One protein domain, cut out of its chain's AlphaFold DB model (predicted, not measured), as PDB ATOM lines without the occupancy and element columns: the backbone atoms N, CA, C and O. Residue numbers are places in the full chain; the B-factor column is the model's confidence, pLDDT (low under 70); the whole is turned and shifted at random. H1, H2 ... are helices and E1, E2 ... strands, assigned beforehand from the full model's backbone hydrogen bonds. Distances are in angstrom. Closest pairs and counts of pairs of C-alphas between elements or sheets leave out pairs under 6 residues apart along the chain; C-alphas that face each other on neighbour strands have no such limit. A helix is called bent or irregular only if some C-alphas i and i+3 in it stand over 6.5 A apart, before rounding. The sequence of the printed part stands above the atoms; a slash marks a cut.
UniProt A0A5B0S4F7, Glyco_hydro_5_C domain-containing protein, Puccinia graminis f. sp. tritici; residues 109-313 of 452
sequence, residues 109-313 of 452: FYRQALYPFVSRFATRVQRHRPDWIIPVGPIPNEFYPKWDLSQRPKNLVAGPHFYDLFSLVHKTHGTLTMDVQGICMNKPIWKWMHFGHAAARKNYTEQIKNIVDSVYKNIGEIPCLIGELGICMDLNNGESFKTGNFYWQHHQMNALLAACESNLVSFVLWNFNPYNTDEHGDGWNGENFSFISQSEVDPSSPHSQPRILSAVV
ATOM      1  N   PHE A 109     240.956 206.466 240.145       92.75
ATOM      2  CA  PHE A 109     239.874 207.372 239.754       92.75
ATOM      3  C   PHE A 109     238.640 207.257 240.655       92.75
ATOM      4  O   PHE A 109     238.040 208.271 241.019       92.75
ATOM      5  N   TYR A 110     238.267 206.047 241.066       93.94
ATOM      6  CA  TYR A 110     237.078 205.849 241.884       93.94
ATOM      7  C   TYR A 110     237.294 206.363 243.300       93.94
ATOM      8  O   TYR A 110     236.517 207.191 243.784       93.94
ATOM      9  N   ARG A 111     238.371 205.922 243.956       92.75
ATOM     10  CA  ARG A 111     238.642 206.269 245.358       92.75
ATOM     11  C   ARG A 111     239.076 207.716 245.540       92.75
ATOM     12  O   ARG A 111     238.775 208.300 246.579       92.75
ATOM     13  N   GLN A 112     239.780 208.287 244.566       93.38
ATOM     14  CA  GLN A 112     240.378 209.618 244.689       93.38
ATOM     15  C   GLN A 112     239.565 210.718 243.992       93.38
ATOM     16  O   GLN A 112     239.681 211.874 244.397       93.38
ATOM     17  N   ALA A 113     238.719 210.399 243.003       93.62
ATOM     18  CA  ALA A 113     237.900 211.394 242.303       93.62
ATOM     19  C   ALA A 113     236.392 211.130 242.419       93.62
ATOM     20  O   ALA A 113     235.694 211.911 243.074       93.62
ATOM     21  N   LEU A 114     235.886 210.053 241.810       94.94
ATOM     22  CA  LEU A 114     234.446 209.845 241.624       94.94
ATOM     23  C   LEU A 114     233.696 209.703 242.953       94.94
ATOM     24  O   LEU A 114     232.768 210.469 243.210       94.94
ATOM     25  N   TYR A 115     234.096 208.776 243.825       95.69
ATOM     26  CA  TYR A 115     233.391 208.542 245.088       95.69
ATOM     27  C   TYR A 115     233.442 209.754 246.027       95.69
ATOM     28  O   TYR A 115     232.379 210.174 246.485       95.69
ATOM     29  N   PRO A 116     234.598 210.416 246.252       95.75
ATOM     30  CA  PRO A 116     234.621 211.659 247.018       95.75
ATOM     31  C   PRO A 116     233.742 212.761 246.419       95.75
ATOM     32  O   PRO A 116     233.099 213.501 247.167       95.75
ATOM     33  N   PHE A 117     233.705 212.899 245.089       96.69
ATOM     34  CA  PHE A 117     232.820 213.857 244.423       96.69
ATOM     35  C   PHE A 117     231.352 213.544 244.713       96.69
ATOM     36  O   PHE A 117     230.629 214.428 245.178       96.69
ATOM     37  N   VAL A 118     230.933 212.292 244.524       96.88
ATOM     38  CA  VAL A 118     229.556 211.859 244.775       96.88
ATOM     39  C   VAL A 118     229.175 212.049 246.244       96.88
ATOM     40  O   VAL A 118     228.107 212.592 246.515       96.88
ATOM     41  N   SER A 119     230.034 211.691 247.204       96.06
ATOM     42  CA  SER A 119     229.750 211.897 248.633       96.06
ATOM     43  C   SER A 119     229.559 213.378 248.974       96.06
ATOM     44  O   SER A 119     228.648 213.726 249.730       96.06
ATOM     45  N   ARG A 120     230.373 214.277 248.396       96.75
ATOM     46  CA  ARG A 120     230.214 215.733 248.579       96.75
ATOM     47  C   ARG A 120     228.941 216.256 247.918       96.75
ATOM     48  O   ARG A 120     228.218 217.029 248.548       96.75
ATOM     49  N   PHE A 121     228.662 215.829 246.688       96.81
ATOM     50  CA  PHE A 121     227.443 216.179 245.961       96.81
ATOM     51  C   PHE A 121     226.201 215.750 246.749       96.81
ATOM     52  O   PHE A 121     225.358 216.588 247.071       96.81
ATOM     53  N   ALA A 122     226.144 214.483 247.160       97.19
ATOM     54  CA  ALA A 122     225.058 213.925 247.956       97.19
ATOM     55  C   ALA A 122     224.873 214.677 249.277       97.19
ATOM     56  O   ALA A 122     223.769 215.113 249.585       97.19
ATOM     57  N   THR A 123     225.959 214.925 250.019       95.88
ATOM     58  CA  THR A 123     225.909 215.711 251.263       95.88
ATOM     59  C   THR A 123     225.307 217.094 251.024       95.88
ATOM     60  O   THR A 123     224.514 217.573 251.832       95.88
ATOM     61  N   ARG A 124     225.665 217.757 249.919       96.69
ATOM     62  CA  ARG A 124     225.152 219.091 249.590       96.69
ATOM     63  C   ARG A 124     223.655 219.069 249.288       96.69
ATOM     64  O   ARG A 124     222.945 219.916 249.826       96.69
ATOM     65  N   VAL A 125     223.187 218.135 248.462       96.81
ATOM     66  CA  VAL A 125     221.770 218.067 248.057       96.81
ATOM     67  C   VAL A 125     220.884 217.509 249.175       96.81
ATOM     68  O   VAL A 125     219.829 218.073 249.463       96.81
ATOM     69  N   GLN A 126     221.344 216.491 249.905       96.62
ATOM     70  CA  GLN A 126     220.570 215.831 250.963       96.62
ATOM     71  C   GLN A 126     220.464 216.645 252.256       96.62
ATOM     72  O   GLN A 126     219.589 216.374 253.073       96.62
ATOM     73  N   ARG A 127     221.282 217.694 252.432       96.88
ATOM     74  CA  ARG A 127     221.038 218.726 253.460       96.88
ATOM     75  C   ARG A 127     219.706 219.445 253.259       96.88
ATOM     76  O   ARG A 127     219.109 219.880 254.234       96.88
ATOM     77  N   HIS A 128     219.261 219.583 252.010       97.12
ATOM     78  CA  HIS A 128     217.982 220.203 251.674       97.12
ATOM     79  C   HIS A 128     216.881 219.163 251.471       97.12
ATOM     80  O   HIS A 128     215.728 219.429 251.796       97.12
ATOM     81  N   ARG A 129     217.233 217.984 250.942       96.88
ATOM     82  CA  ARG A 129     216.299 216.891 250.645       96.88
ATOM     83  C   ARG A 129     216.842 215.537 251.120       96.88
ATOM     84  O   ARG A 129     217.419 214.796 250.324       96.88
ATOM     85  N   PRO A 130     216.690 215.209 252.417       95.50
ATOM     86  CA  PRO A 130     217.233 213.979 253.006       95.50
ATOM     87  C   PRO A 130     216.659 212.692 252.397       95.50
ATOM     88  O   PRO A 130     217.254 211.625 252.523       95.50
ATOM     89  N   ASP A 131     215.489 212.802 251.770       95.50
ATOM     90  CA  ASP A 131     214.717 211.744 251.124       95.50
ATOM     91  C   ASP A 131     215.195 211.407 249.704       95.50
ATOM     92  O   ASP A 131     214.844 210.354 249.178       95.50
ATOM     93  N   TRP A 132     215.999 212.266 249.073       96.06
ATOM     94  CA  TRP A 132     216.399 212.061 247.682       96.06
ATOM     95  C   TRP A 132     217.330 210.865 247.499       96.06
ATOM     96  O   TRP A 132     218.254 210.635 248.287       96.06
ATOM     97  N   ILE A 133     217.074 210.138 246.412       95.88
ATOM     98  CA  ILE A 133     217.862 209.006 245.928       95.88
ATOM     99  C   ILE A 133     219.080 209.532 245.170       95.88
ATOM    100  O   ILE A 133     218.976 210.500 244.416       95.88
ATOM    101  N   ILE A 134     220.228 208.878 245.348       96.88
ATOM    102  CA  ILE A 134     221.475 209.217 244.660       96.88
ATOM    103  C   ILE A 134     221.842 208.059 243.723       96.88
ATOM    104  O   ILE A 134     222.483 207.108 244.175       96.88
ATOM    105  N   PRO A 135     221.416 208.085 242.447       95.69
ATOM    106  CA  PRO A 135     221.850 207.103 241.462       95.69
ATOM    107  C   PRO A 135     223.290 207.391 241.023       95.69
ATOM    108  O   PRO A 135     223.648 208.535 240.739       95.69
ATOM    109  N   VAL A 136     224.130 206.358 240.977       95.62
ATOM    110  CA  VAL A 136     225.551 206.479 240.608       95.62
ATOM    111  C   VAL A 136     225.909 205.328 239.690       95.62
ATOM    112  O   VAL A 136     225.762 204.190 240.114       95.62
ATOM    113  N   GLY A 137     226.386 205.611 238.479       93.62
ATOM    114  CA  GLY A 137     226.943 204.611 237.563       93.62
ATOM    115  C   GLY A 137     228.459 204.429 237.736       93.62
ATOM    116  O   GLY A 137     229.128 205.352 238.213       93.62
ATOM    117  N   PRO A 138     229.028 203.269 237.350       92.31
ATOM    118  CA  PRO A 138     230.469 203.107 237.234       92.31
ATOM    119  C   PRO A 138     230.960 203.758 235.929       92.31
ATOM    120  O   PRO A 138     230.170 204.289 235.141       92.31
ATOM    121  N   ILE A 139     232.265 203.691 235.661       88.94
ATOM    122  CA  ILE A 139     232.763 203.934 234.303       88.94
ATOM    123  C   ILE A 139     232.042 202.953 233.357       88.94
ATOM    124  O   ILE A 139     231.864 201.782 233.713       88.94
ATOM    125  N   PRO A 140     231.591 203.399 232.168       84.81
ATOM    126  CA  PRO A 140     230.919 202.518 231.221       84.81
ATOM    127  C   PRO A 140     231.718 201.237 230.953       84.81
ATOM    128  O   PRO A 140     232.923 201.297 230.729       84.81
ATOM    129  N   ASN A 141     231.024 200.096 230.927       81.00
ATOM    130  CA  ASN A 141     231.584 198.753 230.718       81.00
ATOM    131  C   ASN A 141     232.492 198.218 231.839       81.00
ATOM    132  O   ASN A 141     233.090 197.156 231.675       81.00
ATOM    133  N   GLU A 142     232.569 198.896 232.985       87.75
ATOM    134  CA  GLU A 142     233.252 198.386 234.173       87.75
ATOM    135  C   GLU A 142     232.263 197.902 235.240       87.75
ATOM    136  O   GLU A 142     231.139 198.391 235.368       87.75
ATOM    137  N   PHE A 143     232.711 196.951 236.059       91.38
ATOM    138  CA  PHE A 143     232.037 196.631 237.313       91.38
ATOM    139  C   PHE A 143     232.400 197.644 238.393       91.38
ATOM    140  O   PHE A 143     233.501 198.187 238.398       91.38
ATOM    141  N   TYR A 144     231.508 197.838 239.365       89.50
ATOM    142  CA  TYR A 144     231.759 198.742 240.486       89.50
ATOM    143  C   TYR A 144     232.975 198.303 241.296       89.50
ATOM    144  O   TYR A 144     232.975 197.191 241.826       89.50
ATOM    145  N   PRO A 145     233.976 199.167 241.507       91.50
ATOM    146  CA  PRO A 145     234.985 198.922 242.523       91.50
ATOM    147  C   PRO A 145     234.382 199.030 243.922       91.50
ATOM    148  O   PRO A 145     233.401 199.745 244.139       91.50
ATOM    149  N   LYS A 146     235.008 198.369 244.900       93.81
ATOM    150  CA  LYS A 146     234.571 198.434 246.300       93.81
ATOM    151  C   LYS A 146     234.498 199.885 246.796       93.81
ATOM    152  O   LYS A 146     235.456 200.641 246.637       93.81
ATOM    153  N   TRP A 147     233.397 200.221 247.462       93.56
ATOM    154  CA  TRP A 147     233.183 201.505 248.133       93.56
ATOM    155  C   TRP A 147     232.752 201.251 249.572       93.56
ATOM    156  O   TRP A 147     231.759 200.567 249.775       93.56
ATOM    157  N   ASP A 148     233.451 201.751 250.586       91.69
ATOM    158  CA  ASP A 148     233.119 201.435 251.981       91.69
ATOM    159  C   ASP A 148     231.823 202.107 252.455       91.69
ATOM    160  O   ASP A 148     231.566 203.269 252.144       91.69
ATOM    161  N   LEU A 149     231.007 201.386 253.239       91.88
ATOM    162  CA  LEU A 149     229.676 201.831 253.684       91.88
ATOM    163  C   LEU A 149     229.693 203.202 254.376       91.88
ATOM    164  O   LEU A 149     228.801 204.012 254.142       91.88
ATOM    165  N   SER A 150     230.722 203.486 255.178       91.38
ATOM    166  CA  SER A 150     230.876 204.754 255.905       91.38
ATOM    167  C   SER A 150     231.077 205.973 255.000       91.38
ATOM    168  O   SER A 150     230.892 207.103 255.447       91.38
ATOM    169  N   GLN A 151     231.455 205.762 253.738       91.31
ATOM    170  CA  GLN A 151     231.723 206.823 252.768       91.31
ATOM    171  C   GLN A 151     230.561 207.042 251.793       91.31
ATOM    172  O   GLN A 151     230.590 207.997 251.012       91.31
ATOM    173  N   ARG A 152     229.558 206.160 251.803       93.44
ATOM    174  CA  ARG A 152     228.464 206.182 250.832       93.44
ATOM    175  C   ARG A 152     227.404 207.221 251.204       93.44
ATOM    176  O   ARG A 152     227.113 207.414 252.386       93.44
ATOM    177  N   PRO A 153     226.767 207.851 250.205       93.94
ATOM    178  CA  PRO A 153     225.527 208.589 250.404       93.94
ATOM    179  C   PRO A 153     224.428 207.748 251.062       93.94
ATOM    180  O   PRO A 153     224.341 206.538 250.844       93.94
ATOM    181  N   LYS A 154     223.517 208.408 251.786       92.88
ATOM    182  CA  LYS A 154     222.220 207.802 252.121       92.88
ATOM    183  C   LYS A 154     221.412 207.612 250.832       92.88
ATOM    184  O   LYS A 154     221.586 208.388 249.895       92.88
ATOM    185  N   ASN A 155     220.523 206.619 250.788       94.38
ATOM    186  CA  ASN A 155     219.671 206.329 249.622       94.38
ATOM    187  C   ASN A 155     220.463 206.159 248.306       94.38
ATOM    188  O   ASN A 155     220.019 206.599 247.245       94.38
ATOM    189  N   LEU A 156     221.659 205.567 248.384       96.44
ATOM    190  CA  LEU A 156     222.465 205.227 247.214       96.44
ATOM    191  C   LEU A 156     221.755 204.151 246.383       96.44
ATOM    192  O   LEU A 156     221.310 203.141 246.928       96.44
ATOM    193  N   VAL A 157     221.709 204.355 245.069       97.25
ATOM    194  CA  VAL A 157     221.221 203.374 244.092       97.25
ATOM    195  C   VAL A 157     222.301 203.165 243.038       97.25
ATOM    196  O   VAL A 157     222.869 204.129 242.522       97.25
ATOM    197  N   ALA A 158     222.609 201.910 242.726       97.25
ATOM    198  CA  ALA A 158     223.509 201.597 241.625       97.25
ATOM    199  C   ALA A 158     222.805 201.890 240.295       97.25
ATOM    200  O   ALA A 158     221.688 201.424 240.075       97.25
ATOM    201  N   GLY A 159     223.464 202.652 239.426       96.69
ATOM    202  CA  GLY A 159     222.972 203.072 238.115       96.69
ATOM    203  C   GLY A 159     223.858 202.620 236.949       96.69
ATOM    204  O   GLY A 159     224.291 203.487 236.192       96.69
ATOM    205  N   PRO A 160     224.239 201.331 236.807       96.44
ATOM    206  CA  PRO A 160     225.051 200.900 235.669       96.44
ATOM    207  C   PRO A 160     224.286 201.032 234.351       96.44
ATOM    208  O   PRO A 160     223.060 200.988 234.332       96.44
ATOM    209  N   HIS A 161     225.011 201.165 233.244       95.94
ATOM    210  CA  HIS A 161     224.431 201.154 231.901       95.94
ATOM    211  C   HIS A 161     224.722 199.804 231.241       95.94
ATOM    212  O   HIS A 161     225.729 199.164 231.563       95.94
ATOM    213  N   PHE A 162     223.876 199.380 230.307       95.81
ATOM    214  CA  PHE A 162     224.124 198.180 229.516       95.81
ATOM    215  C   PHE A 162     223.750 198.387 228.050       95.81
ATOM    216  O   PHE A 162     222.633 198.775 227.725       95.81
ATOM    217  N   TYR A 163     224.687 198.045 227.170       93.94
ATOM    218  CA  TYR A 163     224.489 197.990 225.730       93.94
ATOM    219  C   TYR A 163     225.140 196.727 225.179       93.94
ATOM    220  O   TYR A 163     226.224 196.339 225.621       93.94
ATOM    221  N   ASP A 164     224.526 196.127 224.160       93.25
ATOM    222  CA  ASP A 164     225.242 195.185 223.302       93.25
ATOM    223  C   ASP A 164     226.301 195.965 222.518       93.25
ATOM    224  O   ASP A 164     226.001 196.598 221.506       93.25
ATOM    225  N   LEU A 165     227.542 195.938 223.005       87.50
ATOM    226  CA  LEU A 165     228.647 196.693 222.416       87.50
ATOM    227  C   LEU A 165     228.946 196.280 220.973       87.50
ATOM    228  O   LEU A 165     229.352 197.129 220.182       87.50
ATOM    229  N   PHE A 166     228.727 195.013 220.612       85.69
ATOM    230  CA  PHE A 166     228.912 194.567 219.234       85.69
ATOM    231  C   PHE A 166     227.859 195.212 218.334       85.69
ATOM    232  O   PHE A 166     228.189 195.847 217.331       85.69
ATOM    233  N   SER A 167     226.589 195.119 218.728       89.62
ATOM    234  CA  SER A 167     225.502 195.741 217.975       89.62
ATOM    235  C   SER A 167     225.605 197.263 217.934       89.62
ATOM    236  O   SER A 167     225.281 197.847 216.905       89.62
ATOM    237  N   LEU A 168     226.036 197.895 219.026       87.38
ATOM    238  CA  LEU A 168     226.178 199.344 219.153       87.38
ATOM    239  C   LEU A 168     227.252 199.883 218.206       87.38
ATOM    240  O   LEU A 168     226.988 200.791 217.425       87.38
ATOM    241  N   VAL A 169     228.453 199.300 218.254       81.00
ATOM    242  CA  VAL A 169     229.613 199.768 217.477       81.00
ATOM    243  C   VAL A 169     229.438 199.507 215.984       81.00
ATOM    244  O   VAL A 169     229.846 200.326 215.162       81.00
ATOM    245  N   HIS A 170     228.853 198.364 215.621       79.00
ATOM    246  CA  HIS A 170     228.674 197.992 214.218       79.00
ATOM    247  C   HIS A 170     227.332 198.430 213.634       79.00
ATOM    248  O   HIS A 170     227.157 198.316 212.423       79.00
ATOM    249  N   LYS A 171     226.387 198.897 214.462       86.00
ATOM    250  CA  LYS A 171     224.981 199.123 214.086       86.00
ATOM    251  C   LYS A 171     224.378 197.928 213.346       86.00
ATOM    252  O   LYS A 171     223.725 198.066 212.313       86.00
ATOM    253  N   THR A 172     224.607 196.719 213.856       87.50
ATOM    254  CA  THR A 172     224.113 195.484 213.231       87.50
ATOM    255  C   THR A 172     223.543 194.520 214.249       87.50
ATOM    256  O   THR A 172     224.165 194.270 215.277       87.50
ATOM    257  N   HIS A 173     222.429 193.886 213.898       91.94
ATOM    258  CA  HIS A 173     221.876 192.771 214.654       91.94
ATOM    259  C   HIS A 173     221.315 191.717 213.700       91.94
ATOM    260  O   HIS A 173     220.852 192.028 212.601       91.94
ATOM    261  N   GLY A 174     221.388 190.454 214.105       90.31
ATOM    262  CA  GLY A 174     221.024 189.324 213.267       90.31
ATOM    263  C   GLY A 174     220.949 188.033 214.070       90.31
ATOM    264  O   GLY A 174     220.747 188.039 215.279       90.31
ATOM    265  N   THR A 175     221.167 186.899 213.410       89.31
ATOM    266  CA  THR A 175     221.169 185.587 214.076       89.31
ATOM    267  C   THR A 175     222.410 185.322 214.924       89.31
ATOM    268  O   THR A 175     222.463 184.279 215.557       89.31
ATOM    269  N   LEU A 176     223.419 186.192 214.911       88.81
ATOM    270  CA  LEU A 176     224.610 186.082 215.749       88.81
ATOM    271  C   LEU A 176     224.657 187.285 216.692       88.81
ATOM    272  O   LEU A 176     224.558 188.427 216.250       88.81
ATOM    273  N   THR A 177     224.853 187.010 217.974       90.69
ATOM    274  CA  THR A 177     225.089 187.997 219.029       90.69
ATOM    275  C   THR A 177     226.391 187.653 219.739       90.69
ATOM    276  O   THR A 177     226.735 186.475 219.870       90.69
ATOM    277  N   MET A 178     227.123 188.671 220.189       87.81
ATOM    278  CA  MET A 178     228.450 188.499 220.779       87.81
ATOM    279  C   MET A 178     228.495 189.016 222.219       87.81
ATOM    280  O   MET A 178     228.016 190.109 222.508       87.81
ATOM    281  N   ASP A 179     229.062 188.229 223.131       91.31
ATOM    282  CA  ASP A 179     229.297 188.615 224.529       91.31
ATOM    283  C   ASP A 179     230.626 189.380 224.640       91.31
ATOM    284  O   ASP A 179     231.676 188.802 224.931       91.31
ATOM    285  N   VAL A 180     230.603 190.692 224.380       86.31
ATOM    286  CA  VAL A 180     231.806 191.538 224.502       86.31
ATOM    287  C   VAL A 180     232.316 191.572 225.947       86.31
ATOM    288  O   VAL A 180     233.527 191.559 226.162       86.31
ATOM    289  N   GLN A 181     231.422 191.523 226.941       89.06
ATOM    290  CA  GLN A 181     231.808 191.400 228.349       89.06
ATOM    291  C   GLN A 181     232.607 190.103 228.582       89.06
ATOM    292  O   GLN A 181     233.669 190.129 229.208       89.06
ATOM    293  N   GLY A 182     232.153 188.981 228.027       86.75
ATOM    294  CA  GLY A 182     232.847 187.695 228.053       86.75
ATOM    295  C   GLY A 182     234.210 187.719 227.364       86.75
ATOM    296  O   GLY A 182     235.159 187.129 227.883       86.75
ATOM    297  N   ILE A 183     234.340 188.437 226.247       84.44
ATOM    298  CA  ILE A 183     235.631 188.653 225.570       84.44
ATOM    299  C   ILE A 183     236.595 189.413 226.487       84.44
ATOM    300  O   ILE A 183     237.724 188.967 226.676       84.44
ATOM    301  N   CYS A 184     236.151 190.507 227.116       82.31
ATOM    302  CA  CYS A 184     236.967 191.273 228.067       82.31
ATOM    303  C   CYS A 184     237.389 190.449 229.297       82.31
ATOM    304  O   CYS A 184     238.421 190.721 229.904       82.31
ATOM    305  N   MET A 185     236.617 189.420 229.649       84.25
ATOM    306  CA  MET A 185     236.947 188.452 230.701       84.25
ATOM    307  C   MET A 185     237.832 187.290 230.219       84.25
ATOM    308  O   MET A 185     238.038 186.338 230.973       84.25
ATOM    309  N   ASN A 186     238.336 187.323 228.981       83.44
ATOM    310  CA  ASN A 186     239.097 186.238 228.356       83.44
ATOM    311  C   ASN A 186     238.348 184.889 228.353       83.44
ATOM    312  O   ASN A 186     238.963 183.823 228.465       83.44
ATOM    313  N   LYS A 187     237.011 184.903 228.233       85.75
ATOM    314  CA  LYS A 187     236.243 183.666 228.031       85.75
ATOM    315  C   LYS A 187     236.626 183.040 226.672       85.75
ATOM    316  O   LYS A 187     236.903 183.760 225.710       85.75
ATOM    317  N   PRO A 188     236.606 181.702 226.549       83.94
ATOM    318  CA  PRO A 188     236.846 181.034 225.273       83.94
ATOM    319  C   PRO A 188     235.741 181.320 224.241       83.94
ATOM    320  O   PRO A 188     234.593 181.565 224.611       83.94
ATOM    321  N   ILE A 189     236.076 181.206 222.949       80.88
ATOM    322  CA  ILE A 189     235.232 181.623 221.809       80.88
ATOM    323  C   ILE A 189     233.793 181.115 221.820       80.88
ATOM    324  O   ILE A 189     232.850 181.881 221.628       80.88
ATOM    325  N   TRP A 190     233.599 179.840 222.136       83.94
ATOM    326  CA  TRP A 190     232.273 179.222 222.173       83.94
ATOM    327  C   TRP A 190     231.381 179.731 223.315       83.94
ATOM    328  O   TRP A 190     230.193 179.422 223.334       83.94
ATOM    329  N   LYS A 191     231.931 180.476 224.283       86.69
ATOM    330  CA  LYS A 191     231.169 181.094 225.379       86.69
ATOM    331  C   LYS A 191     230.752 182.531 225.097       86.69
ATOM    332  O   LYS A 191     229.972 183.055 225.879       86.69
ATOM    333  N   TRP A 192     231.265 183.153 224.035       88.06
ATOM    334  CA  TRP A 192     230.896 184.522 223.675       88.06
ATOM    335  C   TRP A 192     230.247 184.663 222.299       88.06
ATOM    336  O   TRP A 192     229.912 185.775 221.900       88.06
ATOM    337  N   MET A 193     230.009 183.563 221.578       89.44
ATOM    338  CA  MET A 193     229.204 183.543 220.351       89.44
ATOM    339  C   MET A 193     227.839 182.904 220.615       89.44
ATOM    340  O   MET A 193     227.760 181.755 221.046       89.44
ATOM    341  N   HIS A 194     226.761 183.624 220.310       92.00
ATOM    342  CA  HIS A 194     225.389 183.190 220.571       92.00
ATOM    343  C   HIS A 194     224.559 183.224 219.290       92.00
ATOM    344  O   HIS A 194     224.487 184.255 218.628       92.00
ATOM    345  N   PHE A 195     223.917 182.102 218.952       93.12
ATOM    346  CA  PHE A 195     223.173 181.950 217.700       93.12
ATOM    347  C   PHE A 195     221.657 181.877 217.923       93.12
ATOM    348  O   PHE A 195     221.157 180.989 218.613       93.12
ATOM    349  N   GLY A 196     220.925 182.789 217.287       92.56
ATOM    350  CA  GLY A 196     219.471 182.904 217.332       92.56
ATOM    351  C   GLY A 196     218.947 183.708 218.526       92.56
ATOM    352  O   GLY A 196     219.645 183.940 219.512       92.56
ATOM    353  N   HIS A 197     217.673 184.098 218.445       91.38
ATOM    354  CA  HIS A 197     217.014 184.981 219.420       91.38
ATOM    355  C   HIS A 197     217.036 184.438 220.852       91.38
ATOM    356  O   HIS A 197     217.290 185.179 221.798       91.38
ATOM    357  N   ALA A 198     216.828 183.130 221.020       92.44
ATOM    358  CA  ALA A 198     216.873 182.493 222.335       92.44
ATOM    359  C   ALA A 198     218.275 182.563 222.965       92.44
ATOM    360  O   ALA A 198     218.411 182.827 224.163       92.44
ATOM    361  N   ALA A 199     219.327 182.371 222.163       93.94
ATOM    362  CA  ALA A 199     220.700 182.476 222.640       93.94
ATOM    363  C   ALA A 199     221.098 183.933 222.918       93.94
ATOM    364  O   ALA A 199     221.807 184.172 223.893       93.94
ATOM    365  N   ALA A 200     220.608 184.893 222.123       94.81
ATOM    366  CA  ALA A 200     220.779 186.326 222.371       94.81
ATOM    367  C   ALA A 200     220.139 186.750 223.703       94.81
ATOM    368  O   ALA A 200     220.797 187.382 224.527       94.81
ATOM    369  N   ARG A 201     218.902 186.309 223.977       95.62
ATOM    370  CA  ARG A 201     218.239 186.520 225.276       95.62
ATOM    371  C   ARG A 201     219.070 185.947 226.421       95.62
ATOM    372  O   ARG A 201     219.346 186.656 227.379       95.62
ATOM    373  N   LYS A 202     219.529 184.695 226.305       95.88
ATOM    374  CA  LYS A 202     220.383 184.065 227.326       95.88
ATOM    375  C   LYS A 202     221.681 184.848 227.559       95.88
ATOM    376  O   LYS A 202     222.065 185.030 228.710       95.88
ATOM    377  N   ASN A 203     222.326 185.310 226.486       96.19
ATOM    378  CA  ASN A 203     223.534 186.134 226.552       96.19
ATOM    379  C   ASN A 203     223.292 187.415 227.361       96.19
ATOM    380  O   ASN A 203     223.978 187.668 228.349       96.19
ATOM    381  N   TYR A 204     222.283 188.202 226.984       97.94
ATOM    382  CA  TYR A 204     221.972 189.446 227.685       97.94
ATOM    383  C   TYR A 204     221.560 189.192 229.140       97.94
ATOM    384  O   TYR A 204     221.984 189.936 230.023       97.94
ATOM    385  N   THR A 205     220.814 188.116 229.422       97.88
ATOM    386  CA  THR A 205     220.480 187.717 230.798       97.88
ATOM    387  C   THR A 205     221.739 187.466 231.624       97.88
ATOM    388  O   THR A 205     221.809 187.943 232.754       97.88
ATOM    389  N   GLU A 206     222.740 186.764 231.082       97.19
ATOM    390  CA  GLU A 206     224.008 186.507 231.778       97.19
ATOM    391  C   GLU A 206     224.813 187.796 231.995       97.19
ATOM    392  O   GLU A 206     225.302 188.035 233.098       97.19
ATOM    393  N   GLN A 207     224.911 188.667 230.988       96.88
ATOM    394  CA  GLN A 207     225.662 189.920 231.115       96.88
ATOM    395  C   GLN A 207     225.034 190.888 232.128       96.88
ATOM    396  O   GLN A 207     225.751 191.470 232.948       96.88
ATOM    397  N   ILE A 208     223.704 191.027 232.120       97.81
ATOM    398  CA  ILE A 208     222.969 191.837 233.105       97.81
ATOM    399  C   ILE A 208     223.081 191.210 234.496       97.81
ATOM    400  O   ILE A 208     223.307 191.933 235.469       97.81
ATOM    401  N   LYS A 209     223.021 189.874 234.598       97.50
ATOM    402  CA  LYS A 209     223.261 189.166 235.859       97.50
ATOM    403  C   LYS A 209     224.628 189.510 236.437       97.50
ATOM    404  O   LYS A 209     224.715 189.883 237.602       97.50
ATOM    405  N   ASN A 210     225.683 189.445 235.625       96.69
ATOM    406  CA  ASN A 210     227.042 189.761 236.066       96.69
ATOM    407  C   ASN A 210     227.150 191.199 236.595       96.69
ATOM    408  O   ASN A 210     227.833 191.438 237.590       96.69
ATOM    409  N   ILE A 211     226.450 192.153 235.970       96.00
ATOM    410  CA  ILE A 211     226.384 193.543 236.440       96.00
ATOM    411  C   ILE A 211     225.707 193.615 237.813       96.00
ATOM    412  O   ILE A 211     226.298 194.169 238.742       96.00
ATOM    413  N   VAL A 212     224.512 193.040 237.967       96.31
ATOM    414  CA  VAL A 212     223.756 193.068 239.233       96.31
ATOM    415  C   VAL A 212     224.518 192.351 240.354       96.31
ATOM    416  O   VAL A 212     224.695 192.911 241.437       96.31
ATOM    417  N   ASP A 213     225.064 191.167 240.080       96.25
ATOM    418  CA  ASP A 213     225.879 190.404 241.030       96.25
ATOM    419  C   ASP A 213     227.139 191.186 241.436       96.25
ATOM    420  O   ASP A 213     227.558 191.137 242.594       96.25
ATOM    421  N   SER A 214     227.744 191.952 240.516       95.31
ATOM    422  CA  SER A 214     228.903 192.793 240.837       95.31
ATOM    423  C   SER A 214     228.562 193.925 241.808       95.31
ATOM    424  O   SER A 214     229.362 194.219 242.698       95.31
ATOM    425  N   VAL A 215     227.369 194.524 241.686       96.19
ATOM    426  CA  VAL A 215     226.875 195.542 242.626       96.19
ATOM    427  C   VAL A 215     226.741 194.921 244.008       96.19
ATOM    428  O   VAL A 215     227.305 195.441 244.970       96.19
ATOM    429  N   TYR A 216     226.076 193.769 244.099       94.81
ATOM    430  CA  TYR A 216     225.914 193.062 245.364       94.81
ATOM    431  C   TYR A 216     227.267 192.682 245.980       94.81
ATOM    432  O   TYR A 216     227.518 192.933 247.155       94.81
ATOM    433  N   LYS A 217     228.191 192.138 245.185       94.94
ATOM    434  CA  LYS A 217     229.510 191.701 245.659       94.94
ATOM    435  C   LYS A 217     230.391 192.858 246.138       94.94
ATOM    436  O   LYS A 217     231.072 192.728 247.154       94.94
ATOM    437  N   ASN A 218     230.430 193.963 245.394       93.88
ATOM    438  CA  ASN A 218     231.418 195.024 245.612       93.88
ATOM    439  C   ASN A 218     230.865 196.194 246.437       93.88
ATOM    440  O   ASN A 218     231.623 196.859 247.149       93.88
ATOM    441  N   ILE A 219     229.556 196.439 246.358       94.38
ATOM    442  CA  ILE A 219     228.862 197.499 247.090       94.38
ATOM    443  C   ILE A 219     227.978 196.897 248.192       94.38
ATOM    444  O   ILE A 219     227.994 197.394 249.314       94.38
ATOM    445  N   GLY A 220     227.272 195.797 247.963       92.81
ATOM    446  CA  GLY A 220     226.388 195.174 248.959       92.81
ATOM    447  C   GLY A 220     224.910 195.377 248.637       92.81
ATOM    448  O   GLY A 220     224.548 195.699 247.508       92.81
ATOM    449  N   GLU A 221     224.059 195.200 249.645       92.19
ATOM    450  CA  GLU A 221     222.597 195.256 249.526       92.19
ATOM    451  C   GLU A 221     222.075 196.689 249.335       92.19
ATOM    452  O   GLU A 221     221.609 197.344 250.268       92.19
ATOM    453  N   ILE A 222     222.161 197.191 248.102       94.56
ATOM    454  CA  ILE A 222     221.528 198.439 247.663       94.56
ATOM    455  C   ILE A 222     220.659 198.188 246.423       94.56
ATOM    456  O   ILE A 222     220.929 197.240 245.680       94.56
ATOM    457  N   PRO A 223     219.642 199.026 246.145       95.69
ATOM    458  CA  PRO A 223     218.885 198.900 244.910       95.69
ATOM    459  C   PRO A 223     219.780 199.114 243.683       95.69
ATOM    460  O   PRO A 223     220.697 199.941 243.697       95.69
ATOM    461  N   CYS A 224     219.475 198.384 242.613       96.44
ATOM    462  CA  CYS A 224     220.119 198.507 241.313       96.44
ATOM    463  C   CYS A 224     219.062 198.847 240.259       96.44
ATOM    464  O   CYS A 224     218.005 198.216 240.195       96.44
ATOM    465  N   LEU A 225     219.357 199.855 239.449       96.56
ATOM    466  CA  LEU A 225     218.570 200.303 238.309       96.56
ATOM    467  C   LEU A 225     219.525 200.354 237.122       96.56
ATOM    468  O   LEU A 225     220.520 201.069 237.190       96.56
ATOM    469  N   ILE A 226     219.238 199.645 236.031       97.62
ATOM    470  CA  ILE A 226     219.997 199.858 234.797       97.62
ATOM    471  C   ILE A 226     219.648 201.262 234.289       97.62
ATOM    472  O   ILE A 226     218.557 201.487 233.769       97.62
ATOM    473  N   GLY A 227     220.541 202.223 234.525       96.19
ATOM    474  CA  GLY A 227     220.289 203.652 234.328       96.19
ATOM    475  C   GLY A 227     220.157 204.049 232.862       96.19
ATOM    476  O   GLY A 227     219.584 205.090 232.562       96.19
ATOM    477  N   GLU A 228     220.660 203.205 231.963       96.00
ATOM    478  CA  GLU A 228     220.556 203.384 230.524       96.00
ATOM    479  C   GLU A 228     220.734 202.027 229.836       96.00
ATOM    480  O   GLU A 228     221.695 201.298 230.109       96.00
ATOM    481  N   LEU A 229     219.806 201.686 228.949       96.94
ATOM    482  CA  LEU A 229     219.938 200.599 227.986       96.94
ATOM    483  C   LEU A 229     219.124 200.925 226.745       96.94
ATOM    484  O   LEU A 229     218.156 201.672 226.827       96.94
ATOM    485  N   GLY A 230     219.454 200.329 225.609       96.12
ATOM    486  CA  GLY A 230     218.686 200.533 224.389       96.12
ATOM    487  C   GLY A 230     219.307 199.831 223.198       96.12
ATOM    488  O   GLY A 230     220.295 199.103 223.323       96.12
ATOM    489  N   ILE A 231     218.716 200.068 222.034       96.19
ATOM    490  CA  ILE A 231     219.210 199.572 220.753       96.19
ATOM    491  C   ILE A 231     219.192 200.703 219.737       96.19
ATOM    492  O   ILE A 231     218.342 201.592 219.801       96.19
ATOM    493  N   CYS A 232     220.088 200.627 218.765       93.69
ATOM    494  CA  CYS A 232     219.984 201.463 217.584       93.69
ATOM    495  C   CYS A 232     218.719 201.067 216.797       93.69
ATOM    496  O   CYS A 232     218.381 199.888 216.689       93.69
ATOM    497  N   MET A 233     218.018 202.036 216.229       93.81
ATOM    498  CA  MET A 233     216.882 201.830 215.330       93.81
ATOM    499  C   MET A 233     217.343 201.743 213.878       93.81
ATOM    500  O   MET A 233     216.705 201.059 213.080       93.81
ATOM    501  N   ASP A 234     218.491 202.346 213.559       92.25
ATOM    502  CA  ASP A 234     219.145 202.351 212.247       92.25
ATOM    503  C   ASP A 234     220.031 201.115 211.999       92.25
ATOM    504  O   ASP A 234     220.955 201.145 211.182       92.25
ATOM    505  N   LEU A 235     219.743 200.000 212.685       92.06
ATOM    506  CA  LEU A 235     220.454 198.737 212.486       92.06
ATOM    507  C   LEU A 235     220.429 198.306 211.021       92.06
ATOM    508  O   LEU A 235     219.447 198.507 210.303       92.06
ATOM    509  N   ASN A 236     221.495 197.620 210.614       91.81
ATOM    510  CA  ASN A 236     221.623 197.009 209.296       91.81
ATOM    511  C   ASN A 236     221.457 198.043 208.166       91.81
ATOM    512  O   ASN A 236     220.758 197.802 207.186       91.81
ATOM    513  N   ASN A 237     222.129 199.191 208.306       89.38
ATOM    514  CA  ASN A 237     222.089 200.316 207.361       89.38
ATOM    515  C   ASN A 237     220.682 200.923 207.192       89.38
ATOM    516  O   ASN A 237     220.291 201.289 206.079       89.38
ATOM    517  N   GLY A 238     219.899 200.975 208.276       90.00
ATOM    518  CA  GLY A 238     218.549 201.545 208.265       90.00
ATOM    519  C   GLY A 238     217.558 200.806 207.358       90.00
ATOM    520  O   GLY A 238     216.627 201.418 206.841       90.00
ATOM    521  N   GLU A 239     217.742 199.499 207.125       89.62
ATOM    522  CA  GLU A 239     216.850 198.688 206.275       89.62
ATOM    523  C   GLU A 239     215.376 198.791 206.709       89.62
ATOM    524  O   GLU A 239     214.474 198.876 205.872       89.62
ATOM    525  N   SER A 240     215.130 198.842 208.019       89.94
ATOM    526  CA  SER A 240     213.792 198.989 208.603       89.94
ATOM    527  C   SER A 240     213.111 200.301 208.216       89.94
ATOM    528  O   SER A 240     211.898 200.314 208.035       89.94
ATOM    529  N   PHE A 241     213.862 201.387 208.029       89.19
ATOM    530  CA  PHE A 241     213.300 202.686 207.643       89.19
ATOM    531  C   PHE A 241     212.762 202.652 206.212       89.19
ATOM    532  O   PHE A 241     211.723 203.227 205.921       89.19
ATOM    533  N   LYS A 242     213.423 201.891 205.332       86.69
ATOM    534  CA  LYS A 242     213.017 201.720 203.928       86.69
ATOM    535  C   LYS A 242     211.854 200.741 203.762       86.69
ATOM    536  O   LYS A 242     211.088 200.852 202.815       86.69
ATOM    537  N   THR A 243     211.777 199.736 204.631       85.94
ATOM    538  CA  THR A 243     210.867 198.586 204.472       85.94
ATOM    539  C   THR A 243     209.670 198.614 205.418       85.94
ATOM    540  O   THR A 243     208.718 197.869 205.209       85.94
ATOM    541  N   GLY A 244     209.744 199.389 206.502       86.00
ATOM    542  CA  GLY A 244     208.791 199.354 207.615       86.00
ATOM    543  C   GLY A 244     208.908 198.114 208.493       86.00
ATOM    544  O   GLY A 244     208.174 197.972 209.471       86.00
ATOM    545  N   ASN A 245     209.841 197.211 208.187       88.81
ATOM    546  CA  ASN A 245     210.018 195.978 208.931       88.81
ATOM    547  C   ASN A 245     211.101 196.140 210.009       88.81
ATOM    548  O   ASN A 245     212.299 196.094 209.735       88.81
ATOM    549  N   PHE A 246     210.664 196.266 211.263       91.56
ATOM    550  CA  PHE A 246     211.526 196.384 212.444       91.56
ATOM    551  C   PHE A 246     211.806 195.037 213.138       91.56
ATOM    552  O   PHE A 246     212.002 194.996 214.353       91.56
ATOM    553  N   TYR A 247     211.807 193.916 212.409       93.06
ATOM    554  CA  TYR A 247     211.994 192.568 212.967       93.06
ATOM    555  C   TYR A 247     213.224 192.449 213.875       93.06
ATOM    556  O   TYR A 247     213.120 191.973 215.008       93.06
ATOM    557  N   TRP A 248     214.389 192.900 213.406       94.88
ATOM    558  CA  TRP A 248     215.637 192.772 214.163       94.88
ATOM    559  C   TRP A 248     215.643 193.647 215.414       94.88
ATOM    560  O   TRP A 248     216.020 193.170 216.482       94.88
ATOM    561  N   GLN A 249     215.157 194.882 215.302       95.25
ATOM    562  CA  GLN A 249     215.019 195.826 216.405       95.25
ATOM    563  C   GLN A 249     214.053 195.277 217.463       95.25
ATOM    564  O   GLN A 249     214.365 195.255 218.651       95.25
ATOM    565  N   HIS A 250     212.901 194.760 217.032       94.31
ATOM    566  CA  HIS A 250     211.902 194.168 217.915       94.31
ATOM    567  C   HIS A 250     212.481 192.989 218.708       94.31
ATOM    568  O   HIS A 250     212.362 192.947 219.934       94.31
ATOM    569  N   HIS A 251     213.148 192.045 218.037       94.50
ATOM    570  CA  HIS A 251     213.733 190.884 218.708       94.50
ATOM    571  C   HIS A 251     214.909 191.242 219.620       94.50
ATOM    572  O   HIS A 251     215.003 190.687 220.717       94.50
ATOM    573  N   GLN A 252     215.764 192.185 219.221       96.62
ATOM    574  CA  GLN A 252     216.859 192.642 220.071       96.62
ATOM    575  C   GLN A 252     216.340 193.341 221.330       96.62
ATOM    576  O   GLN A 252     216.780 193.015 222.433       96.62
ATOM    577  N   MET A 253     215.363 194.245 221.184       96.75
ATOM    578  CA  MET A 253     214.714 194.916 222.311       96.75
ATOM    579  C   MET A 253     214.055 193.901 223.248       96.75
ATOM    580  O   MET A 253     214.243 193.961 224.460       96.75
ATOM    581  N   ASN A 254     213.337 192.915 222.704       95.44
ATOM    582  CA  ASN A 254     212.735 191.853 223.509       95.44
ATOM    583  C   ASN A 254     213.774 191.053 224.293       95.44
ATOM    584  O   ASN A 254     213.568 190.804 225.477       95.44
ATOM    585  N   ALA A 255     214.882 190.659 223.662       96.62
ATOM    586  CA  ALA A 255     215.962 189.954 224.345       96.62
ATOM    587  C   ALA A 255     216.553 190.802 225.484       96.62
ATOM    588  O   ALA A 255     216.804 190.278 226.569       96.62
ATOM    589  N   LEU A 256     216.737 192.102 225.242       97.31
ATOM    590  CA  LEU A 256     217.302 193.059 226.188       97.31
ATOM    591  C   LEU A 256     216.391 193.277 227.405       97.31
ATOM    592  O   LEU A 256     216.831 193.129 228.543       97.31
ATOM    593  N   LEU A 257     215.108 193.564 227.183       97.50
ATOM    594  CA  LEU A 257     214.161 193.813 228.275       97.50
ATOM    595  C   LEU A 257     213.839 192.530 229.046       97.50
ATOM    596  O   LEU A 257     213.776 192.547 230.275       97.50
ATOM    597  N   ALA A 258     213.749 191.390 228.358       97.00
ATOM    598  CA  ALA A 258     213.572 190.101 229.015       97.00
ATOM    599  C   ALA A 258     214.776 189.695 229.882       97.00
ATOM    600  O   ALA A 258     214.622 188.941 230.849       97.00
ATOM    601  N   ALA A 259     215.977 190.184 229.568       98.00
ATOM    602  CA  ALA A 259     217.147 190.000 230.412       98.00
ATOM    603  C   ALA A 259     217.053 190.804 231.718       98.00
ATOM    604  O   ALA A 259     217.440 190.286 232.767       98.00
ATOM    605  N   CYS A 260     216.488 192.016 231.690       97.94
ATOM    606  CA  CYS A 260     216.200 192.785 232.904       97.94
ATOM    607  C   CYS A 260     215.137 192.103 233.775       97.94
ATOM    608  O   CYS A 260     215.348 191.924 234.973       97.94
ATOM    609  N   GLU A 261     214.042 191.647 233.159       97.00
ATOM    610  CA  GLU A 261     212.972 190.882 233.815       97.00
ATOM    611  C   GLU A 261     213.515 189.646 234.543       97.00
ATOM    612  O   GLU A 261     213.268 189.456 235.732       97.00
ATOM    613  N   SER A 262     214.328 188.849 233.841       96.81
ATOM    614  CA  SER A 262     214.914 187.610 234.377       96.81
ATOM    615  C   SER A 262     215.861 187.861 235.556       96.81
ATOM    616  O   SER A 262     216.098 186.956 236.352       96.81
ATOM    617  N   ASN A 263     216.415 189.072 235.655       97.81
ATOM    618  CA  ASN A 263     217.295 189.508 236.740       97.81
ATOM    619  C   ASN A 263     216.581 190.379 237.783       97.81
ATOM    620  O   ASN A 263     217.242 190.891 238.685       97.81
ATOM    621  N   LEU A 264     215.258 190.563 237.668       96.88
ATOM    622  CA  LEU A 264     214.444 191.395 238.561       96.88
ATOM    623  C   LEU A 264     215.002 192.818 238.744       96.88
ATOM    624  O   LEU A 264     214.864 193.418 239.810       96.88
ATOM    625  N   VAL A 265     215.645 193.361 237.706       96.81
ATOM    626  CA  VAL A 265     216.273 194.684 237.751       96.81
ATOM    627  C   VAL A 265     215.436 195.683 236.962       96.81
ATOM    628  O   VAL A 265     215.028 195.430 235.827       96.81
ATOM    629  N   SER A 266     215.163 196.833 237.575       95.75
ATOM    630  CA  SER A 266     214.511 197.945 236.880       95.75
ATOM    631  C   SER A 266     215.455 198.541 235.839       95.75
ATOM    632  O   SER A 266     216.675 198.409 235.952       95.75
ATOM    633  N   PHE A 267     214.914 199.253 234.856       96.75
ATOM    634  CA  PHE A 267     215.721 199.900 233.826       96.75
ATOM    635  C   PHE A 267     215.116 201.220 233.347       96.75
ATOM    636  O   PHE A 267     213.923 201.472 233.520       96.75
ATOM    637  N   VAL A 268     215.950 202.035 232.706       96.75
ATOM    638  CA  VAL A 268     215.554 203.224 231.951       96.75
ATOM    639  C   VAL A 268     215.934 203.012 230.487       96.75
ATOM    640  O   VAL A 268     217.097 202.784 230.160       96.75
ATOM    641  N   LEU A 269     214.930 203.056 229.611       96.12
ATOM    642  CA  LEU A 269     215.112 202.857 228.178       96.12
ATOM    643  C   LEU A 269     215.631 204.137 227.506       96.12
ATOM    644  O   LEU A 269     215.003 205.193 227.600       96.12
ATOM    645  N   TRP A 270     216.739 204.012 226.783       95.06
ATOM    646  CA  TRP A 270     217.311 205.020 225.903       95.06
ATOM    647  C   TRP A 270     216.803 204.786 224.465       95.06
ATOM    648  O   TRP A 270     217.093 203.750 223.873       95.06
ATOM    649  N   ASN A 271     216.008 205.683 223.878       90.50
ATOM    650  CA  ASN A 271     215.435 206.868 224.524       90.50
ATOM    651  C   ASN A 271     214.050 207.267 223.994       90.50
ATOM    652  O   ASN A 271     213.492 206.694 223.059       90.50
ATOM    653  N   PHE A 272     213.477 208.287 224.623       91.94
ATOM    654  CA  PHE A 272     212.363 209.052 224.084       91.94
ATOM    655  C   PHE A 272     212.902 210.417 223.654       91.94
ATOM    656  O   PHE A 272     213.229 211.244 224.506       91.94
ATOM    657  N   ASN A 273     213.014 210.645 222.347       92.00
ATOM    658  CA  ASN A 273     213.369 211.937 221.780       92.00
ATOM    659  C   ASN A 273     212.285 212.345 220.773       92.00
ATOM    660  O   ASN A 273     212.221 211.768 219.686       92.00
ATOM    661  N   PRO A 274     211.445 213.345 221.102       89.19
ATOM    662  CA  PRO A 274     210.367 213.775 220.224       89.19
ATOM    663  C   PRO A 274     210.851 214.384 218.913       89.19
ATOM    664  O   PRO A 274     210.046 214.459 217.997       89.19
ATOM    665  N   TYR A 275     212.118 214.787 218.809       88.62
ATOM    666  CA  TYR A 275     212.722 215.368 217.607       88.62
ATOM    667  C   TYR A 275     213.541 214.362 216.796       88.62
ATOM    668  O   TYR A 275     214.208 214.751 215.840       88.62
ATOM    669  N   ASN A 276     213.525 213.080 217.177       91.19
ATOM    670  CA  ASN A 276     214.277 212.069 216.451       91.19
ATOM    671  C   ASN A 276     213.778 211.965 215.003       91.19
ATOM    672  O   ASN A 276     212.572 211.932 214.774       91.19
ATOM    673  N   THR A 277     214.684 211.823 214.041       89.69
ATOM    674  CA  THR A 277     214.356 211.480 212.645       89.69
ATOM    675  C   THR A 277     215.076 210.201 212.228       89.69
ATOM    676  O   THR A 277     216.074 209.802 212.831       89.69
ATOM    677  N   ASP A 278     214.579 209.523 211.200       89.31
ATOM    678  CA  ASP A 278     215.230 208.339 210.634       89.31
ATOM    679  C   ASP A 278     216.585 208.698 210.006       89.31
ATOM    680  O   ASP A 278     217.536 207.928 210.123       89.31
ATOM    681  N   GLU A 279     216.700 209.897 209.424       87.44
ATOM    682  CA  GLU A 279     217.918 210.383 208.770       87.44
ATOM    683  C   GLU A 279     218.993 210.853 209.763       87.44
ATOM    684  O   GLU A 279     220.160 210.480 209.643       87.44
ATOM    685  N   HIS A 280     218.620 211.667 210.756       87.44
ATOM    686  CA  HIS A 280     219.588 212.326 211.642       87.44
ATOM    687  C   HIS A 280     219.606 211.779 213.070       87.44
ATOM    688  O   HIS A 280     220.397 212.250 213.890       87.44
ATOM    689  N   GLY A 281     218.766 210.789 213.387       91.25
ATOM    690  CA  GLY A 281     218.620 210.296 214.752       91.25
ATOM    691  C   GLY A 281     218.200 211.435 215.671       91.25
ATOM    692  O   GLY A 281     217.270 212.175 215.357       91.25
ATOM    693  N   ASP A 282     218.917 211.605 216.774       88.56
ATOM    694  CA  ASP A 282     218.645 212.600 217.802       88.56
ATOM    695  C   ASP A 282     218.945 214.059 217.420       88.56
ATOM    696  O   ASP A 282     218.614 214.965 218.190       88.56
ATOM    697  N   GLY A 283     219.553 214.291 216.253       86.81
ATOM    698  CA  GLY A 283     219.952 215.619 215.783       86.81
ATOM    699  C   GLY A 283     221.176 216.197 216.500       86.81
ATOM    700  O   GLY A 283     221.493 217.371 216.299       86.81
ATOM    701  N   TRP A 284     221.872 215.405 217.322       82.19
ATOM    702  CA  TRP A 284     223.046 215.848 218.071       82.19
ATOM    703  C   TRP A 284     224.314 215.095 217.678       82.19
ATOM    704  O   TRP A 284     225.268 215.710 217.197       82.19
ATOM    705  N   ASN A 285     224.342 213.779 217.864       78.06
ATOM    706  CA  ASN A 285     225.504 212.938 217.560       78.06
ATOM    707  C   ASN A 285     225.145 211.761 216.638       78.06
ATOM    708  O   ASN A 285     225.936 210.830 216.478       78.06
ATOM    709  N   GLY A 286     223.962 211.811 216.018       79.38
ATOM    710  CA  GLY A 286     223.461 210.782 215.109       79.38
ATOM    711  C   GLY A 286     223.056 209.493 215.820       79.38
ATOM    712  O   GLY A 286     223.005 208.435 215.181       79.38
ATOM    713  N   GLU A 287     222.803 209.554 217.128       87.00
ATOM    714  CA  GLU A 287     222.191 208.470 217.884       87.00
ATOM    715  C   GLU A 287     220.739 208.294 217.443       87.00
ATOM    716  O   GLU A 287     219.888 209.138 217.697       87.00
ATOM    717  N   ASN A 288     220.427 207.168 216.805       91.31
ATOM    718  CA  ASN A 288     219.056 206.819 216.449       91.31
ATOM    719  C   ASN A 288     218.543 205.743 217.409       91.31
ATOM    720  O   ASN A 288     218.434 204.582 217.038       91.31
ATOM    721  N   PHE A 289     218.301 206.104 218.669       93.75
ATOM    722  CA  PHE A 289     217.820 205.172 219.707       93.75
ATOM    723  C   PHE A 289     216.324 205.276 219.963       93.75
ATOM    724  O   PHE A 289     215.741 204.408 220.618       93.75
ATOM    725  N   SER A 290     215.694 206.357 219.499       93.06
ATOM    726  CA  SER A 290     214.365 206.653 219.989       93.06
ATOM    727  C   SER A 290     213.340 205.654 219.480       93.06
ATOM    728  O   SER A 290     213.324 205.323 218.309       93.06
ATOM    729  N   PHE A 291     212.404 205.192 220.298       90.94
ATOM    730  CA  PHE A 291     211.295 204.391 219.764       90.94
ATOM    731  C   PHE A 291     210.246 205.249 219.033       90.94
ATOM    732  O   PHE A 291     209.245 204.720 218.583       90.94
ATOM    733  N   ILE A 292     210.458 206.554 218.854       89.69
ATOM    734  CA  ILE A 292     209.628 207.431 218.009       89.69
ATOM    735  C   ILE A 292     210.477 208.114 216.931       89.69
ATOM    736  O   ILE A 292     211.697 208.193 217.074       89.69
ATOM    737  N   SER A 293     209.846 208.576 215.849       89.19
ATOM    738  CA  SER A 293     210.495 209.306 214.750       89.19
ATOM    739  C   SER A 293     209.530 210.324 214.133       89.19
ATOM    740  O   SER A 293     208.341 210.042 214.027       89.19
ATOM    741  N   GLN A 294     210.033 211.497 213.736       87.06
ATOM    742  CA  GLN A 294     209.286 212.546 213.025       87.06
ATOM    743  C   GLN A 294     209.362 212.419 211.499       87.06
ATOM    744  O   GLN A 294     208.788 213.246 210.793       87.06
ATOM    745  N   SER A 295     210.101 211.439 210.975       81.62
ATOM    746  CA  SER A 295     210.347 211.336 209.532       81.62
ATOM    747  C   SER A 295     209.091 211.102 208.694       81.62
ATOM    748  O   SER A 295     209.134 211.347 207.495       81.62
ATOM    749  N   GLU A 296     207.976 210.695 209.303       69.88
ATOM    750  CA  GLU A 296     206.713 210.458 208.610       69.88
ATOM    751  C   GLU A 296     205.577 211.216 209.308       69.88
ATOM    752  O   GLU A 296     205.368 211.105 210.517       69.88
ATOM    753  N   VAL A 297     204.872 212.049 208.536       61.16
ATOM    754  CA  VAL A 297     203.802 212.945 209.024       61.16
ATOM    755  C   VAL A 297     202.413 212.397 208.673       61.16
ATOM    756  O   VAL A 297     201.408 212.907 209.162       61.16
ATOM    757  N   ASP A 298     202.335 211.343 207.854       65.81
ATOM    758  CA  ASP A 298     201.077 210.675 207.516       65.81
ATOM    759  C   ASP A 298     200.616 209.789 208.688       65.81
ATOM    760  O   ASP A 298     201.205 208.730 208.909       65.81
ATOM    761  N   PRO A 299     199.547 210.139 209.428       59.91
ATOM    762  CA  PRO A 299     199.090 209.366 210.586       59.91
ATOM    763  C   PRO A 299     198.637 207.940 210.238       59.91
ATOM    764  O   PRO A 299     198.502 207.104 211.134       59.91
ATOM    765  N   SER A 300     198.367 207.666 208.957       58.34
ATOM    766  CA  SER A 300     197.984 206.345 208.455       58.34
ATOM    767  C   SER A 300     199.184 205.453 208.122       58.34
ATOM    768  O   SER A 300     199.028 204.235 208.003       58.34
ATOM    769  N   SER A 301     200.385 206.031 208.028       60.25
ATOM    770  CA  SER A 301     201.616 205.289 207.786       60.25
ATOM    771  C   SER A 301     202.027 204.503 209.040       60.25
ATOM    772  O   SER A 301     202.092 205.071 210.134       60.25
ATOM    773  N   PRO A 302     202.387 203.210 208.914       54.94
ATOM    774  CA  PRO A 302     202.918 202.420 210.027       54.94
ATOM    775  C   PRO A 302     204.247 202.973 210.578       54.94
ATOM    776  O   PRO A 302     204.669 202.576 211.662       54.94
ATOM    777  N   HIS A 303     204.886 203.899 209.858       54.91
ATOM    778  CA  HIS A 303     206.134 204.561 210.236       54.91
ATOM    779  C   HIS A 303     205.939 205.819 211.101       54.91
ATOM    780  O   HIS A 303     206.873 206.233 211.781       54.91
ATOM    781  N   SER A 304     204.730 206.392 211.125       54.16
ATOM    782  CA  SER A 304     204.369 207.562 211.951       54.16
ATOM    783  C   SER A 304     203.979 207.182 213.386       54.16
ATOM    784  O   SER A 304     203.647 208.030 214.215       54.16
ATOM    785  N   GLN A 305     203.972 205.881 213.677       67.88
ATOM    786  CA  GLN A 305     203.651 205.299 214.973       67.88
ATOM    787  C   GLN A 305     204.935 205.096 215.789       67.88
ATOM    788  O   GLN A 305     206.022 204.943 215.222       67.88
ATOM    789  N   PRO A 306     204.843 205.016 217.125       82.81
ATOM    790  CA  PRO A 306     205.984 204.594 217.913       82.81
ATOM    791  C   PRO A 306     206.436 203.185 217.481       82.81
ATOM    792  O   PRO A 306     205.666 202.222 217.427       82.81
ATOM    793  N   ARG A 307     207.716 203.087 217.134       88.19
ATOM    794  CA  ARG A 307     208.415 201.903 216.645       88.19
ATOM    795  C   ARG A 307     208.430 200.836 217.734       88.19
ATOM    796  O   ARG A 307     208.678 201.127 218.901       88.19
ATOM    797  N   ILE A 308     208.210 199.583 217.340       90.94
ATOM    798  CA  ILE A 308     208.388 198.387 218.183       90.94
ATOM    799  C   ILE A 308     207.691 198.433 219.562       90.94
ATOM    800  O   ILE A 308     208.161 197.794 220.505       90.94
ATOM    801  N   LEU A 309     206.551 199.128 219.704       89.50
ATOM    802  CA  LEU A 309     205.828 199.215 220.988       89.50
ATOM    803  C   LEU A 309     205.483 197.857 221.589       89.50
ATOM    804  O   LEU A 309     205.506 197.714 222.804       89.50
ATOM    805  N   SER A 310     205.214 196.847 220.762       87.88
ATOM    806  CA  SER A 310     204.953 195.482 221.227       87.88
ATOM    807  C   SER A 310     206.123 194.859 221.996       87.88
ATOM    808  O   SER A 310     205.896 193.952 222.797       87.88
ATOM    809  N   ALA A 311     207.352 195.342 221.772       91.75
ATOM    810  CA  ALA A 311     208.527 194.970 222.551       91.75
ATOM    811  C   ALA A 311     208.720 195.861 223.785       91.75
ATOM    812  O   ALA A 311     209.117 195.351 224.831       91.75
ATOM    813  N   VAL A 312     208.442 197.166 223.677       93.19
ATOM    814  CA  VAL A 312     208.697 198.168 224.733       93.19
ATOM    815  C   VAL A 312     207.616 198.174 225.822       93.19
ATOM    816  O   VAL A 312     207.932 198.272 227.006       93.19
ATOM    817  N   VAL A 313     206.344 198.059 225.441       92.88
ATOM    818  CA  VAL A 313     205.190 198.099 226.347       92.88
ATOM    819  C   VAL A 313     204.887 196.683 226.828       92.88
ATOM    820  O   VAL A 313     204.385 195.838 226.086       92.88
TER     821      VAL A 313
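Overview. This is residues 109 to 313 of the 452 residues of the protein "Glyco_hydro_5_C domain-containing protein" of Puccinia graminis f. sp. tritici (UniProt A0A5B0S4F7). What does the eye meet first? A short pair of strands, E5 and E6, lies in the middle with helix H6 packed on it, and the long helix H4 runs side by side with H6. H1 with the small strand pair E1 and E2 makes one end of the longest axis, H5 and residues 296 to 305 of a long stretch with no named element lie toward the other end, and a third small strand pair, E3 and E4, packs on residues 197 to 204 of H4. What is it built of? The printed part has 205 residues with seven named helices and six named strands, in the order H1 E1 E2 H2 E3 H3 E4 H4 E5 H5 H6 E6 H7; the class is mixed, helices and strands, and under half of the residues are in named elements. The strands form three sheets of two, E1 with E2 parallel, E3 with E4 antiparallel and E5 with E6 parallel. How tightly is it gathered? It is compact, with a radius of gyration of the C-alphas of 18.8 A, and it spans 56 by 45 by 27 A.

Arrangement. How do the first elements stand? H1, residues 109 to 126, comes closest to E1, residues 134 to 136, at the C-alphas of Ala 122 and Ile 134, 6.8 A apart. E1 and E2, residues 156 to 158, are parallel neighbours at 31 degrees, with N 136 and O 157 within hydrogen-bond range at 3.0 A. What comes next? H2, residues 165 to 170, and H3, residues 180 to 184, are close but not clearly touching, their closest C-alphas, Leu 165 and Val 180, 6.4 A apart. E3, residues 176 to 178, and E4, residues 193 to 195, are antiparallel neighbours at 151 degrees, with N 177 and O 194 at 2.9 A; the closest C-alphas of E3 and H4, residues 197 to 218, are Thr 177 and Ala 200, 5.7 A apart. Which helix is the hub? H6, residues 247 to 262, touches H4 at a steep tilt of 37 degrees, only just beyond shallow, the same way, closest at the C-alphas of Thr 205 and Ala 259, 4.1 A. It only just touches H5, residues 235 to 243, with 3 pairs of C-alphas within 8 A, closest at Leu 235 and Gln 249, 7.3 A, and touches H7, residues 309 to 312, closest at the C-alphas of Asn 254 and Ala 311, 5.3 A. What do the remaining strands and the helix backbones show? E5, residues 225 to 229, and E6, residues 266 to 269, are parallel neighbours at 26 degrees, with N 226 and O 266 at 2.8 A; with H5 and H6 between them they form a strand-helix-strand unit, two parallel strands joined through helices, whose crossover is right-handed. Each O i to N i+4 pair is within hydrogen-bond range in H2, H3, H4 and H6, against 11 of 14 in H1 and 1 of 5 in H5, where 5 of 6 O i to N i+3 pairs are; H7 is too short for an O i to N i+4 pair.

Along the chain. Where does the printed part begin? H1 starts at C-alpha 109, (239.874, 207.372, 239.754), and measures 23.9 A from first to last C-alpha. Which elements are long? H4 starts at C-alpha 197, (217.014, 184.981, 219.420), and measures 31.5 A; H6 measures 22.2 A, H5 12.5 A and E5 10.4 A. Which helices are irregular? In H1 C-alphas 112 and 115 are 7.1 A apart, and in H5 C-alphas 237 and 240 are 8.5 A apart. Where does the last element end? H7 ends at C-alpha 312, (208.697, 198.168, 224.733).

Size, cuts and confidence. How large is it? The two C-alphas farthest apart, Ser 150 and Ser 300, are 57.8 A apart, and the printed part has no cut. Which links are long? Those from E1 to E2, 19 residues, and from E6 to H7, 39 residues. Where is confidence low? The mean pLDDT of the printed part is 90.7, and residues 296 to 305 are under 70.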